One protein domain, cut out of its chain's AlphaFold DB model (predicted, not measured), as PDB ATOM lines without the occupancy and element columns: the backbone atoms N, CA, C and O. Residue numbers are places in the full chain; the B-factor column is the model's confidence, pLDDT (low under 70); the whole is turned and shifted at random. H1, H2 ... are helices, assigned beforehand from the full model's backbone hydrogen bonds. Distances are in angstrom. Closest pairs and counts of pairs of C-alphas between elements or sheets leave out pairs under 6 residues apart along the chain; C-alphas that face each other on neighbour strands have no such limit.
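Overview. This is residues 227 to 337 of the 337 residues of an uncharacterized protein of Gammaproteobacteria bacterium (UniProt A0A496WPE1). The core is one helix, H2, with H3 on one side of it and the long H6 on the other, three helices nearly in a row with H3 and H6 running against H2. H5 packs on the last residues of H2 and meets H6 as a V, H1 makes a corner at the other end of H2, where the short H7 also meets H2, and H4 and H8 run loosely alongside H3 and H5. The 111 printed residues hold eight named helices, H1 to H8 in chain order, and no named strand; the class is all helix. The whole is compact, with a radius of gyration of the C-alphas of 13.9 A and spans of 44 by 35 by 27 A.

Arrangement. H1, residues 227 to 234, touches H2, residues 238 to 250, only at the corner and only just, with 3 pairs of C-alphas within 8 A; the closest C-alphas, of Val 234 and Gly 240, are 5.8 A apart. H2 and H3, residues 258 to 266, form a helical hairpin at a shallow tilt of 18 degrees, opposite ways, closest at the C-alphas of Arg 243 and Ala 264, 6.9 A. H4, residues 270 to 278, is close to H3 but not clearly touching; their closest C-alphas, of Ala 264 and Leu 273, are 6.3 A apart. H5, residues 282 to 292, touches residues 249 to 250 of H2, closest at Leu 249 and Ala 289, C-alphas 6.6 A apart. H6, residues 294 to 310, touches residues 245 to 249 of H2 with its residues 296 to 300, at a shallow tilt of 22 degrees, opposite ways; the C-alphas of Leu 248 and Arg 296 are closest, at 6.6 A. H7, residues 313 to 316, only just touches H2, with 3 pairs of C-alphas within 8 A, the closest being Arg 238 and Ile 316 at 4.5 A. H8, residues 321 to 335, is close to H5 but not clearly touching, at a shallow tilt of 11 degrees, the same way; the C-alphas of Phe 290 and Met 332 are closest, at 7.7 A. Every O i to N i+4 pair is within hydrogen-bond range in H1 to H5, against 10 of 13 in H6 and 9 of 11 in H8; H7 is too short for one.

Along the chain. H1 begins at C-alpha 227, (-9.301, 40.127, -26.354). H2 is 18.2 A long, H6 25.7 A and H8 21.3 A, ending at C-alpha 335, (-25.693, 31.399, -3.470).

Size, cuts and confidence. The C-alphas farthest apart, of Ser 269 and His 337, are 43.9 A apart. The printed part has no cut and no long link. Residues 252 to 257 stand free. Mean pLDDT of the printed part is 73.5; residues 250 to 281, 310 to 313 and 335 to 337 are under 70.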
ATOM      1  N   GLU A 227      -9.345  40.901 -27.604       82.12
ATOM      2  CA  GLU A 227      -9.301  40.127 -26.354       82.12
ATOM      3  C   GLU A 227      -9.885  38.725 -26.549       82.12
ATOM      4  O   GLU A 227      -9.263  37.731 -26.171       82.12
ATOM      5  N   ARG A 228     -11.025  38.635 -27.242       80.00
ATOM      6  CA  ARG A 228     -11.646  37.353 -27.595       80.00
ATOM      7  C   ARG A 228     -10.746  36.522 -28.505       80.00
ATOM      8  O   ARG A 228     -10.595  35.324 -28.285       80.00
ATOM      9  N   ALA A 229     -10.102  37.136 -29.496       83.19
ATOM     10  CA  ALA A 229      -9.177  36.433 -30.383       83.19
ATOM     11  C   ALA A 229      -7.942  35.887 -29.645       83.19
ATOM     12  O   ALA A 229      -7.511  34.768 -29.923       83.19
ATOM     13  N   ILE A 230      -7.393  36.639 -28.684       84.25
ATOM     14  CA  ILE A 230      -6.284  36.187 -27.831       84.25
ATOM     15  C   ILE A 230      -6.719  34.978 -27.011       84.25
ATOM     16  O   ILE A 230      -6.053  33.945 -27.059       84.25
ATOM     17  N   LEU A 231      -7.860  35.074 -26.322       79.38
ATOM     18  CA  LEU A 231      -8.405  33.968 -25.534       79.38
ATOM     19  C   LEU A 231      -8.573  32.709 -26.389       79.38
ATOM     20  O   LEU A 231      -8.138  31.638 -25.978       79.38
ATOM     21  N   ARG A 232      -9.097  32.840 -27.613       78.81
ATOM     22  CA  ARG A 232      -9.217  31.718 -28.560       78.81
ATOM     23  C   ARG A 232      -7.872  31.138 -28.982       78.81
ATOM     24  O   ARG A 232      -7.761  29.926 -29.111       78.81
ATOM     25  N   SER A 233      -6.853  31.969 -29.202       81.62
ATOM     26  CA  SER A 233      -5.526  31.457 -29.567       81.62
ATOM     27  C   SER A 233      -4.883  30.639 -28.445       81.62
ATOM     28  O   SER A 233      -4.200  29.660 -28.733       81.62
ATOM     29  N   VAL A 234      -5.148  31.000 -27.183       80.88
ATOM     30  CA  VAL A 234      -4.667  30.271 -26.001       80.88
ATOM     31  C   VAL A 234      -5.511  29.015 -25.759       80.88
ATOM     32  O   VAL A 234      -4.978  27.954 -25.445       80.88
ATOM     33  N   VAL A 235      -6.829  29.118 -25.941       83.44
ATOM     34  CA  VAL A 235      -7.814  28.056 -25.698       83.44
ATOM     35  C   VAL A 235      -8.282  27.456 -27.027       83.44
ATOM     36  O   VAL A 235      -9.462  27.451 -27.363       83.44
ATOM     37  N   ASN A 236      -7.328  26.965 -27.817       82.00
ATOM     38  CA  ASN A 236      -7.603  26.408 -29.146       82.00
ATOM     39  C   ASN A 236      -7.842  24.883 -29.142       82.00
ATOM     40  O   ASN A 236      -8.184  24.308 -30.174       82.00
ATOM     41  N   ASN A 237      -7.660  24.219 -27.996       83.44
ATOM     42  CA  ASN A 237      -7.833  22.779 -27.813       83.44
ATOM     43  C   ASN A 237      -8.133  22.440 -26.334       83.44
ATOM     44  O   ASN A 237      -8.114  23.319 -25.468       83.44
ATOM     45  N   ARG A 238      -8.385  21.154 -26.042       83.12
ATOM     46  CA  ARG A 238      -8.677  20.656 -24.679       83.12
ATOM     47  C   ARG A 238      -7.589  20.976 -23.661       83.12
ATOM     48  O   ARG A 238      -7.887  21.301 -22.518       83.12
ATOM     49  N   GLU A 239      -6.337  20.897 -24.081       79.69
ATOM     50  CA  GLU A 239      -5.176  21.149 -23.235       79.69
ATOM     51  C   GLU A 239      -5.080  22.633 -22.844       79.69
ATOM     52  O   GLU A 239      -4.946  22.967 -21.666       79.69
ATOM     53  N   GLY A 240      -5.225  23.536 -23.818       81.25
ATOM     54  CA  GLY A 240      -5.256  24.983 -23.609       81.25
ATOM     55  C   GLY A 240      -6.429  25.417 -22.732       81.25
ATOM     56  O   GLY A 240      -6.252  26.251 -21.844       81.25
ATOM     57  N   PHE A 241      -7.601  24.794 -22.909       85.62
ATOM     58  CA  PHE A 241      -8.752  25.005 -22.030       85.62
ATOM     59  C   PHE A 241      -8.428  24.652 -20.578       85.62
ATOM     60  O   PHE A 241      -8.629  25.478 -19.689       85.62
ATOM     61  N   LEU A 242      -7.894  23.453 -20.335       82.31
ATOM     62  CA  LEU A 242      -7.577  22.994 -18.987       82.31
ATOM     63  C   LEU A 242      -6.484  23.850 -18.327       82.31
ATOM     64  O   LEU A 242      -6.659  24.264 -17.182       82.31
ATOM     65  N   ARG A 243      -5.405  24.204 -19.045       78.56
ATOM     66  CA  ARG A 243      -4.369  25.130 -18.537       78.56
ATOM     67  C   ARG A 243      -4.964  26.475 -18.122       78.56
ATOM     68  O   ARG A 243      -4.665  26.987 -17.044       78.56
ATOM     69  N   TYR A 244      -5.816  27.049 -18.968       82.00
ATOM     70  CA  TYR A 244      -6.434  28.340 -18.687       82.00
ATOM     71  C   TYR A 244      -7.447  28.255 -17.534       82.00
ATOM     72  O   TYR A 244      -7.486  29.141 -16.680       82.00
ATOM     73  N   LEU A 245      -8.209  27.161 -17.441       84.31
ATOM     74  CA  LEU A 245      -9.094  26.878 -16.311       84.31
ATOM     75  C   LEU A 245      -8.312  26.823 -14.993       84.31
ATOM     76  O   LEU A 245      -8.709  27.475 -14.029       84.31
ATOM     77  N   LEU A 246      -7.175  26.125 -14.954       77.56
ATOM     78  CA  LEU A 246      -6.328  26.084 -13.761       77.56
ATOM     79  C   LEU A 246      -5.800  27.456 -13.371       77.56
ATOM     80  O   LEU A 246      -5.823  27.795 -12.193       77.56
ATOM     81  N   LEU A 247      -5.381  28.274 -14.338       77.62
ATOM     82  CA  LEU A 247      -4.944  29.641 -14.058       77.62
ATOM     83  C   LEU A 247      -6.056  30.466 -13.391       77.62
ATOM     84  O   LEU A 247      -5.800  31.220 -12.450       77.62
ATOM     85  N   LEU A 248      -7.301  30.308 -13.850       81.81
ATOM     86  CA  LEU A 248      -8.457  30.977 -13.252       81.81
ATOM     87  C   LEU A 248      -8.783  30.459 -11.843       81.81
ATOM     88  O   LEU A 248      -9.233  31.246 -11.005       81.81
ATOM     89  N   LEU A 249      -8.575  29.164 -11.586       77.00
ATOM     90  CA  LEU A 249      -8.888  28.520 -10.308       77.00
ATOM     91  C   LEU A 249      -7.811  28.728  -9.249       77.00
ATOM     92  O   LEU A 249      -8.158  29.073  -8.119       77.00
ATOM     93  N   ALA A 250      -6.536  28.584  -9.616       68.12
ATOM     94  CA  ALA A 250      -5.399  28.717  -8.713       68.12
ATOM     95  C   ALA A 250      -5.434  30.068  -7.994       68.12
ATOM     96  O   ALA A 250      -5.338  30.130  -6.772       68.12
ATOM     97  N   GLY A 251      -5.723  31.135  -8.743       57.84
ATOM     98  CA  GLY A 251      -5.739  32.506  -8.249       57.84
ATOM     99  C   GLY A 251      -4.368  32.959  -7.770       57.84
ATOM    100  O   GLY A 251      -3.656  32.276  -7.055       57.84
ATOM    101  N   LEU A 252      -3.979  34.165  -8.146       50.41
ATOM    102  CA  LEU A 252      -2.679  34.737  -7.786       50.41
ATOM    103  C   LEU A 252      -2.660  35.257  -6.327       50.41
ATOM    104  O   LEU A 252      -2.060  36.288  -6.047       50.41
ATOM    105  N   GLY A 253      -3.389  34.598  -5.419       46.28
ATOM    106  CA  GLY A 253      -3.608  35.006  -4.030       46.28
ATOM    107  C   GLY A 253      -3.123  33.968  -3.013       46.28
ATOM    108  O   GLY A 253      -2.847  32.821  -3.358       46.28
ATOM    109  N   ASP A 254      -3.024  34.416  -1.760       42.78
ATOM    110  CA  ASP A 254      -2.346  33.761  -0.636       42.78
ATOM    111  C   ASP A 254      -2.789  32.293  -0.443       42.78
ATOM    112  O   ASP A 254      -3.917  32.010  -0.031       42.78
ATOM    113  N   GLY A 255      -1.908  31.351  -0.797       50.38
ATOM    114  CA  GLY A 255      -2.128  29.906  -0.661       50.38
ATOM    115  C   GLY A 255      -2.281  29.108  -1.962       50.38
ATOM    116  O   GLY A 255      -2.471  27.894  -1.890       50.38
ATOM    117  N   ALA A 256      -2.188  29.734  -3.139       52.91
ATOM    118  CA  ALA A 256      -2.073  28.986  -4.387       52.91
ATOM    119  C   ALA A 256      -0.730  28.242  -4.446       52.91
ATOM    120  O   ALA A 256       0.322  28.840  -4.213       52.91
ATOM    121  N   ASP A 257      -0.744  26.953  -4.795       57.75
ATOM    122  CA  ASP A 257       0.481  26.234  -5.151       57.75
ATOM    123  C   ASP A 257       0.950  26.714  -6.532       57.75
ATOM    124  O   ASP A 257       0.700  26.100  -7.574       57.75
ATOM    125  N   VAL A 258       1.610  27.875  -6.525       55.53
ATOM    126  CA  VAL A 258       2.240  28.498  -7.694       55.53
ATOM    127  C   VAL A 258       3.201  27.518  -8.368       55.53
ATOM    128  O   VAL A 258       3.337  27.553  -9.588       55.53
ATOM    129  N   GLY A 259       3.806  26.596  -7.611       59.09
ATOM    130  CA  GLY A 259       4.672  25.547  -8.142       59.09
ATOM    131  C   GLY A 259       3.920  24.562  -9.034       59.09
ATOM    132  O   GLY A 259       4.413  24.203 -10.100       59.09
ATOM    133  N   THR A 260       2.705  24.164  -8.658       60.41
ATOM    134  CA  THR A 260       1.860  23.297  -9.493       60.41
ATOM    135  C   THR A 260       1.382  24.006 -10.761       60.41
ATOM    136  O   THR A 260       1.422  23.422 -11.844       60.41
ATOM    137  N   VAL A 261       1.009  25.285 -10.662       59.88
ATOM    138  CA  VAL A 261       0.660  26.105 -11.832       59.88
ATOM    139  C   VAL A 261       1.864  26.236 -12.768       59.88
ATOM    140  O   VAL A 261       1.754  25.944 -13.955       59.88
ATOM    141  N   ALA A 262       3.033  26.593 -12.234       59.78
ATOM    142  CA  ALA A 262       4.271  26.720 -12.997       59.78
ATOM    143  C   ALA A 262       4.669  25.406 -13.690       59.78
ATOM    144  O   ALA A 262       5.042  25.428 -14.860       59.78
ATOM    145  N   ARG A 263       4.518  24.252 -13.025       63.91
ATOM    146  CA  ARG A 263       4.749  22.931 -13.636       63.91
ATOM    147  C   ARG A 263       3.807  22.657 -14.811       63.91
ATOM    148  O   ARG A 263       4.282  22.230 -15.857       63.91
ATOM    149  N   ALA A 264       2.514  22.959 -14.675       61.25
ATOM    150  CA  ALA A 264       1.532  22.780 -15.752       61.25
ATOM    151  C   ALA A 264       1.783  23.703 -16.968       61.25
ATOM    152  O   ALA A 264       1.421  23.367 -18.102       61.25
ATOM    153  N   PHE A 265       2.413  24.862 -16.748       61.53
ATOM    154  CA  PHE A 265       2.838  25.772 -17.816       61.53
ATOM    155  C   PHE A 265       4.182  25.379 -18.449       61.53
ATOM    156  O   PHE A 265       4.331  25.534 -19.658       61.53
ATOM    157  N   ASN A 266       5.124  24.834 -17.674       59.78
ATOM    158  CA  ASN A 266       6.448  24.419 -18.157       59.78
ATOM    159  C   ASN A 266       6.456  23.049 -18.846       59.78
ATOM    160  O   ASN A 266       7.418  22.704 -19.531       59.78
ATOM    161  N   SER A 267       5.405  22.248 -18.679       63.09
ATOM    162  CA  SER A 267       5.280  20.970 -19.373       63.09
ATOM    163  C   SER A 267       5.079  21.188 -20.878       63.09
ATOM    164  O   SER A 267       4.044  21.686 -21.331       63.09
ATOM    165  N   SER A 268       6.101  20.802 -21.640       52.91
ATOM    166  CA  SER A 268       6.235  20.973 -23.090       52.91
ATOM    167  C   SER A 268       5.716  19.779 -23.902       52.91
ATOM    168  O   SER A 268       5.679  19.841 -25.130       52.91
ATOM    169  N   SER A 269       5.277  18.702 -23.237       54.88
ATOM    170  CA  SER A 269       4.696  17.518 -23.878       54.88
ATOM    171  C   SER A 269       3.282  17.209 -23.373       54.88
ATOM    172  O   SER A 269       2.978  17.344 -22.187       54.88
ATOM    173  N   SER A 270       2.423  16.728 -24.278       55.44
ATOM    174  CA  SER A 270       1.021  16.396 -23.988       55.44
ATOM    175  C   SER A 270       0.867  15.288 -22.939       55.44
ATOM    176  O   SER A 270      -0.077  15.313 -22.155       55.44
ATOM    177  N   ASN A 271       1.805  14.331 -22.886       57.97
ATOM    178  CA  ASN A 271       1.785  13.242 -21.902       57.97
ATOM    179  C   ASN A 271       2.150  13.719 -20.489       57.97
ATOM    180  O   ASN A 271       1.549  13.248 -19.529       57.97
ATOM    181  N   GLN A 272       3.092  14.660 -20.354       58.62
ATOM    182  CA  GLN A 272       3.450  15.245 -19.054       58.62
ATOM    183  C   GLN A 272       2.364  16.185 -18.529       58.62
ATOM    184  O   GLN A 272       2.149  16.262 -17.318       58.62
ATOM    185  N   LEU A 273       1.648  16.875 -19.426       57.06
ATOM    186  CA  LEU A 273       0.426  17.563 -19.025       57.06
ATOM    187  C   LEU A 273      -0.601  16.568 -18.528       57.06
ATOM    188  O   LEU A 273      -1.057  16.714 -17.404       57.06
ATOM    189  N   ALA A 274      -0.954  15.568 -19.339       57.31
ATOM    190  CA  ALA A 274      -1.997  14.616 -18.985       57.31
ATOM    191  C   ALA A 274      -1.754  13.986 -17.605       57.31
ATOM    192  O   ALA A 274      -2.686  13.951 -16.816       57.31
ATOM    193  N   SER A 275      -0.513  13.613 -17.267       59.84
ATOM    194  CA  SER A 275      -0.170  13.127 -15.922       59.84
ATOM    195  C   SER A 275      -0.323  14.196 -14.833       59.84
ATOM    196  O   SER A 275      -0.880  13.920 -13.782       59.84
ATOM    197  N   THR A 276       0.093  15.441 -15.095       59.06
ATOM    198  CA  THR A 276      -0.097  16.571 -14.160       59.06
ATOM    199  C   THR A 276      -1.582  16.886 -13.931       59.06
ATOM    200  O   THR A 276      -1.960  17.325 -12.847       59.06
ATOM    201  N   PHE A 277      -2.426  16.675 -14.946       58.19
ATOM    202  CA  PHE A 277      -3.877  16.857 -14.874       58.19
ATOM    203  C   PHE A 277      -4.597  15.673 -14.220       58.19
ATOM    204  O   PHE A 277      -5.572  15.913 -13.514       58.19
ATOM    205  N   ASP A 278      -4.129  14.436 -14.415       60.28
ATOM    206  CA  ASP A 278      -4.657  13.242 -13.732       60.28
ATOM    207  C   ASP A 278      -4.346  13.274 -12.227       60.28
ATOM    208  O   ASP A 278      -5.174  12.881 -11.407       60.28
ATOM    209  N   ASP A 279      -3.183  13.815 -11.855       57.09
ATOM    210  CA  ASP A 279      -2.776  13.990 -10.457       57.09
ATOM    211  C   ASP A 279      -3.465  15.191  -9.774       57.09
ATOM    212  O   ASP A 279      -3.316  15.387  -8.563       57.09
ATOM    213  N   MET A 280      -4.226  16.010 -10.518       62.69
ATOM    214  CA  MET A 280      -4.875  17.202  -9.976       62.69
ATOM    215  C   MET A 280      -6.373  16.992  -9.696       62.69
ATOM    216  O   MET A 280      -7.155  16.749 -10.617       62.69
ATOM    217  N   PRO A 281      -6.826  17.215  -8.450       69.62
ATOM    218  CA  PRO A 281      -8.230  17.110  -8.069       69.62
ATOM    219  C   PRO A 281      -9.026  18.352  -8.535       69.62
ATOM    220  O   PRO A 281      -9.341  19.263  -7.768       69.62
ATOM    221  N   LEU A 282      -9.301  18.439  -9.844       74.38
ATOM    222  CA  LEU A 282      -9.931  19.604 -10.485       74.38
ATOM    223  C   LEU A 282     -11.339  19.890  -9.943       74.38
ATOM    224  O   LEU A 282     -11.739  21.051  -9.823       74.38
ATOM    225  N   LEU A 283     -12.088  18.843  -9.590       79.62
ATOM    226  CA  LEU A 283     -13.403  18.981  -8.968       79.62
ATOM    227  C   LEU A 283     -13.290  19.645  -7.591       79.62
ATOM    228  O   LEU A 283     -14.071  20.532  -7.258       79.62
ATOM    229  N   GLU A 284     -12.305  19.246  -6.801       80.38
ATOM    230  CA  GLU A 284     -12.037  19.760  -5.469       80.38
ATOM    231  C   GLU A 284     -11.607  21.225  -5.527       80.38
ATOM    232  O   GLU A 284     -12.047  22.011  -4.688       80.38
ATOM    233  N   GLU A 285     -10.821  21.623  -6.531       79.19
ATOM    234  CA  GLU A 285     -10.480  23.031  -6.751       79.19
ATOM    235  C   GLU A 285     -11.694  23.859  -7.199       79.19
ATOM    236  O   GLU A 285     -11.883  24.978  -6.718       79.19
ATOM    237  N   LEU A 286     -12.587  23.306  -8.029       84.12
ATOM    238  CA  LEU A 286     -13.863  23.949  -8.364       84.12
ATOM    239  C   LEU A 286     -14.760  24.131  -7.129       84.12
ATOM    240  O   LEU A 286     -15.306  25.215  -6.914       84.12
ATOM    241  N   VAL A 287     -14.881  23.103  -6.285       83.88
ATOM    242  CA  VAL A 287     -15.643  23.154  -5.023       83.88
ATOM    243  C   VAL A 287     -15.007  24.131  -4.035       83.88
ATOM    244  O   VAL A 287     -15.703  24.908  -3.379       83.88
ATOM    245  N   ARG A 288     -13.677  24.152  -3.942       82.56
ATOM    246  CA  ARG A 288     -12.938  25.099  -3.103       82.56
ATOM    247  C   ARG A 288     -13.147  26.534  -3.574       82.56
ATOM    248  O   ARG A 288     -13.412  27.400  -2.740       82.56
ATOM    249  N   ALA A 289     -13.076  26.781  -4.882       83.56
ATOM    250  CA  ALA A 289     -13.363  28.081  -5.475       83.56
ATOM    251  C   ALA A 289     -14.819  28.496  -5.221       83.56
ATOM    252  O   ALA A 289     -15.053  29.638  -4.837       83.56
ATOM    253  N   PHE A 290     -15.781  27.575  -5.337       83.94
ATOM    254  CA  PHE A 290     -17.179  27.828  -4.978       83.94
ATOM    255  C   PHE A 290     -17.332  28.237  -3.507       83.94
ATOM    256  O   PHE A 290     -18.041  29.190  -3.209       83.94
ATOM    257  N   SER A 291     -16.639  27.560  -2.587       83.12
ATOM    258  CA  SER A 291     -16.752  27.818  -1.147       83.12
ATOM    259  C   SER A 291     -16.053  29.103  -0.690       83.12
ATOM    260  O   SER A 291     -16.578  29.812   0.167       83.12
ATOM    261  N   ARG A 292     -14.856  29.391  -1.215       81.31
ATOM    262  CA  ARG A 292     -13.994  30.476  -0.710       81.31
ATOM    263  C   ARG A 292     -14.030  31.727  -1.578       81.31
ATOM    264  O   ARG A 292     -13.983  32.831  -1.045       81.31
ATOM    265  N   GLU A 293     -14.116  31.578  -2.901       79.06
ATOM    266  CA  GLU A 293     -14.047  32.696  -3.849       79.06
ATOM    267  C   GLU A 293     -14.996  32.529  -5.058       79.06
ATOM    268  O   GLU A 293     -14.538  32.441  -6.205       79.06
ATOM    269  N   PRO A 294     -16.331  32.582  -4.851       79.88
ATOM    270  CA  PRO A 294     -17.327  32.356  -5.908       79.88
ATOM    271  C   PRO A 294     -17.155  33.261  -7.139       79.88
ATOM    272  O   PRO A 294     -17.484  32.892  -8.267       79.88
ATOM    273  N   LYS A 295     -16.584  34.461  -6.954       80.81
ATOM    274  CA  LYS A 295     -16.288  35.405  -8.046       80.81
ATOM    275  C   LYS A 295     -15.342  34.819  -9.103       80.81
ATOM    276  O   LYS A 295     -15.410  35.252 -10.253       80.81
ATOM    277  N   ARG A 296     -14.481  33.852  -8.754       79.19
ATOM    278  CA  ARG A 296     -13.587  33.168  -9.707       79.19
ATOM    279  C   ARG A 296     -14.374  32.317 -10.696       79.19
ATOM    280  O   ARG A 296     -14.118  32.385 -11.895       79.19
ATOM    281  N   LEU A 297     -15.400  31.613 -10.224       84.69
ATOM    282  CA  LEU A 297     -16.249  30.782 -11.077       84.69
ATOM    283  C   LEU A 297     -17.044  31.606 -12.097       84.69
ATOM    284  O   LEU A 297     -17.298  31.129 -13.197       84.69
ATOM    285  N   ARG A 298     -17.330  32.885 -11.816       83.25
ATOM    286  CA  ARG A 298     -17.902  33.799 -12.824       83.25
ATOM    287  C   ARG A 298     -16.957  34.043 -14.005       83.25
ATOM    288  O   ARG A 298     -17.431  34.237 -15.119       83.25
ATOM    289  N   LYS A 299     -15.634  34.041 -13.791       83.56
ATOM    290  CA  LYS A 299     -14.654  34.143 -14.890       83.56
ATOM    291  C   LYS A 299     -14.661  32.873 -15.741       83.56
ATOM    292  O   LYS A 299     -14.625  32.968 -16.961       83.56
ATOM    293  N   VAL A 300     -14.775  31.712 -15.098       86.75
ATOM    294  CA  VAL A 300     -14.899  30.417 -15.783       86.75
ATOM    295  C   VAL A 300     -16.213  30.333 -16.573       86.75
ATOM    296  O   VAL A 300     -16.198  29.899 -17.718       86.75
ATOM    297  N   GLN A 301     -17.328  30.837 -16.030       87.06
ATOM    298  CA  GLN A 301     -18.597  30.930 -16.764       87.06
ATOM    299  C   GLN A 301     -18.448  31.760 -18.044       87.06
ATOM    300  O   GLN A 301     -18.872  31.311 -19.101       87.06
ATOM    301  N   ARG A 302     -17.809  32.938 -17.967       84.25
ATOM    302  CA  ARG A 302     -17.570  33.788 -19.149       84.25
ATOM    303  C   ARG A 302     -16.751  33.067 -20.214       84.25
ATOM    304  O   ARG A 302     -17.120  33.106 -21.377       84.25
ATOM    305  N   LEU A 303     -15.695  32.360 -19.807       85.12
ATOM    306  CA  LEU A 303     -14.889  31.545 -20.716       85.12
ATOM    307  C   LEU A 303     -15.738  30.485 -21.435       85.12
ATOM    308  O   LEU A 303     -15.620  30.316 -22.644       85.12
ATOM    309  N   ILE A 304     -16.589  29.768 -20.699       85.38
ATOM    310  CA  ILE A 304     -17.457  28.731 -21.274       85.38
ATOM    311  C   ILE A 304     -18.485  29.353 -22.221       85.38
ATOM    312  O   ILE A 304     -18.709  28.814 -23.304       85.38
ATOM    313  N   ASP A 305     -19.073  30.493 -21.854       84.75
ATOM    314  CA  ASP A 305     -20.008  31.226 -22.708       84.75
ATOM    315  C   ASP A 305     -19.332  31.675 -24.014       84.75
ATOM    316  O   ASP A 305     -19.919  31.526 -25.086       84.75
ATOM    317  N   ASP A 306     -18.096  32.175 -23.939       79.19
ATOM    318  CA  ASP A 306     -17.315  32.620 -25.098       79.19
ATOM    319  C   ASP A 306     -16.948  31.451 -26.028       79.19
ATOM    320  O   ASP A 306     -17.032  31.584 -27.248       79.19
ATOM    321  N   ILE A 307     -16.603  30.282 -25.474       81.75
ATOM    322  CA  ILE A 307     -16.349  29.061 -26.259       81.75
ATOM    323  C   ILE A 307     -17.645  28.564 -26.919       81.75
ATOM    324  O   ILE A 307     -17.643  28.194 -28.089       81.75
ATOM    325  N   THR A 308     -18.762  28.580 -26.188       80.75
ATOM    326  CA  THR A 308     -20.035  27.993 -26.644       80.75
ATOM    327  C   THR A 308     -20.739  28.844 -27.706       80.75
ATOM    328  O   THR A 308     -21.452  28.298 -28.545       80.75
ATOM    329  N   LYS A 309     -20.560  30.173 -27.695       75.12
ATOM    330  CA  LYS A 309     -21.228  31.084 -28.643       75.12
ATOM    331  C   LYS A 309     -20.700  31.005 -30.071       75.12
ATOM    332  O   LYS A 309     -21.481  31.201 -30.995       75.12
ATOM    333  N   ASP A 310     -19.402  30.772 -30.246       60.38
ATOM    334  CA  ASP A 310     -18.747  31.096 -31.511       60.38
ATOM    335  C   ASP A 310     -18.331  29.878 -32.357       60.38
ATOM    336  O   ASP A 310     -18.433  29.997 -33.572       60.38
ATOM    337  N   CYS A 311     -17.903  28.724 -31.799       57.41
ATOM    338  CA  CYS A 311     -17.469  27.532 -32.575       57.41
ATOM    339  C   CYS A 311     -17.290  26.243 -31.725       57.41
ATOM    340  O   CYS A 311     -17.111  26.321 -30.518       57.41
ATOM    341  N   GLU A 312     -17.267  25.075 -32.398       64.19
ATOM    342  CA  GLU A 312     -16.866  23.697 -31.993       64.19
ATOM    343  C   GLU A 312     -16.490  23.431 -30.514       64.19
ATOM    344  O   GLU A 312     -15.407  22.917 -30.206       64.19
ATOM    345  N   ALA A 313     -17.422  23.695 -29.594       68.38
ATOM    346  CA  ALA A 313     -17.260  23.430 -28.166       68.38
ATOM    347  C   ALA A 313     -16.809  21.983 -27.882       68.38
ATOM    348  O   ALA A 313     -16.009  21.760 -26.981       68.38
ATOM    349  N   ASP A 314     -17.217  21.016 -28.706       71.69
ATOM    350  CA  ASP A 314     -16.868  19.594 -28.567       71.69
ATOM    351  C   ASP A 314     -15.376  19.271 -28.806       71.69
ATOM    352  O   ASP A 314     -14.859  18.246 -28.338       71.69
ATOM    353  N   LYS A 315     -14.655  20.134 -29.537       79.00
ATOM    354  CA  LYS A 315     -13.204  19.987 -29.750       79.00
ATOM    355  C   LYS A 315     -12.382  20.607 -28.626       79.00
ATOM    356  O   LYS A 315     -11.272  20.144 -28.373       79.00
ATOM    357  N   ILE A 316     -12.915  21.629 -27.960       81.88
ATOM    358  CA  ILE A 316     -12.208  22.408 -26.937       81.88
ATOM    359  C   ILE A 316     -12.565  21.922 -25.531       81.88
ATOM    360  O   ILE A 316     -11.691  21.793 -24.682       81.88
ATOM    361  N   LEU A 317     -13.832  21.613 -25.268       83.19
ATOM    362  CA  LEU A 317     -14.286  21.166 -23.959       83.19
ATOM    363  C   LEU A 317     -14.115  19.644 -23.818       83.19
ATOM    364  O   LEU A 317     -14.408  18.888 -24.752       83.19
ATOM    365  N   PRO A 318     -13.651  19.154 -22.654       81.94
ATOM    366  CA  PRO A 318     -13.680  17.731 -22.348       81.94
ATOM    367  C   PRO A 318     -15.113  17.181 -22.353       81.94
ATOM    368  O   PRO A 318     -16.067  17.865 -21.967       81.94
ATOM    369  N   ALA A 319     -15.267  15.919 -22.754       78.75
ATOM    370  CA  ALA A 319     -16.570  15.258 -22.765       78.75
ATOM    371  C   ALA A 319     -17.195  15.260 -21.358       78.75
ATOM    372  O   ALA A 319     -16.531  14.947 -20.373       78.75
ATOM    373  N   GLY A 320     -18.475  15.631 -21.258       79.69
ATOM    374  CA  GLY A 320     -19.202  15.693 -19.983       79.69
ATOM    375  C   GLY A 320     -18.885  16.907 -19.098       79.69
ATOM    376  O   GLY A 320     -19.569  17.106 -18.095       79.69
ATOM    377  N   PHE A 321     -17.923  17.764 -19.473       84.94
ATOM    378  CA  PHE A 321     -17.575  18.951 -18.685       84.94
ATOM    379  C   PHE A 321     -18.742  19.942 -18.573       84.94
ATOM    380  O   PHE A 321     -18.997  20.472 -17.496       84.94
ATOM    381  N   LEU A 322     -19.503  20.157 -19.653       83.94
ATOM    382  CA  LEU A 322     -20.688  21.023 -19.622       83.94
ATOM    383  C   LEU A 322     -21.755  20.517 -18.642       83.94
ATOM    384  O   LEU A 322     -22.355  21.323 -17.934       83.94
ATOM    385  N   SER A 323     -21.957  19.201 -18.559       84.94
ATOM    386  CA  SER A 323     -22.902  18.594 -17.614       84.94
ATOM    387  C   SER A 323     -22.464  18.810 -16.168       84.94
ATOM    388  O   SER A 323     -23.280  19.164 -15.324       84.94
ATOM    389  N   LEU A 324     -21.165  18.658 -15.885       86.06
ATOM    390  CA  LEU A 324     -20.600  18.999 -14.580       86.06
ATOM    391  C   LEU A 324     -20.800  20.489 -14.271       86.06
ATOM    392  O   LEU A 324     -21.238  20.857 -13.183       86.06
ATOM    393  N   TRP A 325     -20.501  21.354 -15.240       88.56
ATOM    394  CA  TRP A 325     -20.565  22.800 -15.074       88.56
ATOM    395  C   TRP A 325     -21.987  23.316 -14.814       88.56
ATOM    396  O   TRP A 325     -22.166  24.262 -14.048       88.56
ATOM    397  N   GLN A 326     -23.012  22.677 -15.386       85.31
ATOM    398  CA  GLN A 326     -24.415  23.003 -15.112       85.31
ATOM    399  C   GLN A 326     -24.750  22.919 -13.617       85.31
ATOM    400  O   GLN A 326     -25.401  23.826 -13.101       85.31
ATOM    401  N   VAL A 327     -24.226  21.913 -12.904       87.31
ATOM    402  CA  VAL A 327     -24.419  21.755 -11.452       87.31
ATOM    403  C   VAL A 327     -23.839  22.947 -10.685       87.31
ATOM    404  O   VAL A 327     -24.492  23.506  -9.804       87.31
ATOM    405  N   PHE A 328     -22.633  23.389 -11.052       85.31
ATOM    406  CA  PHE A 328     -22.012  24.570 -10.445       85.31
ATOM    407  C   PHE A 328     -22.778  25.855 -10.774       85.31
ATOM    408  O   PHE A 328     -22.926  26.716  -9.908       85.31
ATOM    409  N   ASN A 329     -23.293  25.995 -11.996       84.25
ATOM    410  CA  ASN A 329     -24.063  27.170 -12.404       84.25
ATOM    411  C   ASN A 329     -25.390  27.286 -11.634       84.25
ATOM    412  O   ASN A 329     -25.752  28.371 -11.180       84.25
ATOM    413  N   GLU A 330     -26.098  26.174 -11.429       84.69
ATOM    414  CA  GLU A 330     -27.287  26.137 -10.571       84.69
ATOM    415  C   GLU A 330     -26.946  26.489  -9.119       84.69
ATOM    416  O   GLU A 330     -27.577  27.371  -8.536       84.69
ATOM    417  N   ALA A 331     -25.891  25.888  -8.561       83.25
ATOM    418  CA  ALA A 331     -25.441  26.181  -7.202       83.25
ATOM    419  C   ALA A 331     -25.058  27.663  -7.008       83.25
ATOM    420  O   ALA A 331     -25.394  28.259  -5.985       83.25
ATOM    421  N   MET A 332     -24.412  28.293  -7.998       83.06
ATOM    422  CA  MET A 332     -24.060  29.719  -7.956       83.06
ATOM    423  C   MET A 332     -25.285  30.637  -7.955       83.06
ATOM    424  O   MET A 332     -25.291  31.626  -7.227       83.06
ATOM    425  N   LYS A 333     -26.339  30.307  -8.713       79.94
ATOM    426  CA  LYS A 333     -27.591  31.085  -8.717       79.94
ATOM    427  C   LYS A 333     -28.285  31.075  -7.355       79.94
ATOM    428  O   LYS A 333     -28.890  32.072  -6.981       79.94
ATOM    429  N   HIS A 334     -28.186  29.970  -6.617       72.88
ATOM    430  CA  HIS A 334     -28.745  29.853  -5.269       72.88
ATOM    431  C   HIS A 334     -27.907  30.549  -4.188       72.88
ATOM    432  O   HIS A 334     -28.452  30.883  -3.145       72.88
ATOM    433  N   HIS A 335     -26.612  30.771  -4.426       63.34
ATOM    434  CA  HIS A 335     -25.693  31.399  -3.470       63.34
ATOM    435  C   HIS A 335     -25.686  32.944  -3.548       63.34
ATOM    436  O   HIS A 335     -25.222  33.608  -2.624       63.34
ATOM    437  N   ASP A 336     -26.168  33.533  -4.649       54.94
ATOM    438  CA  ASP A 336     -26.315  34.993  -4.814       54.94
ATOM    439  C   ASP A 336     -27.672  35.532  -4.275       54.94
ATOM    440  O   ASP A 336     -27.956  36.727  -4.407       54.94
ATOM    441  N   HIS A 337     -28.490  34.669  -3.652       42.16
ATOM    442  CA  HIS A 337     -29.709  34.996  -2.895       42.16
ATOM    443  C   HIS A 337     -29.484  34.845  -1.388       42.16
ATOM    444  O   HIS A 337     -30.046  35.680  -0.643       42.16
TER     445      HIS A 337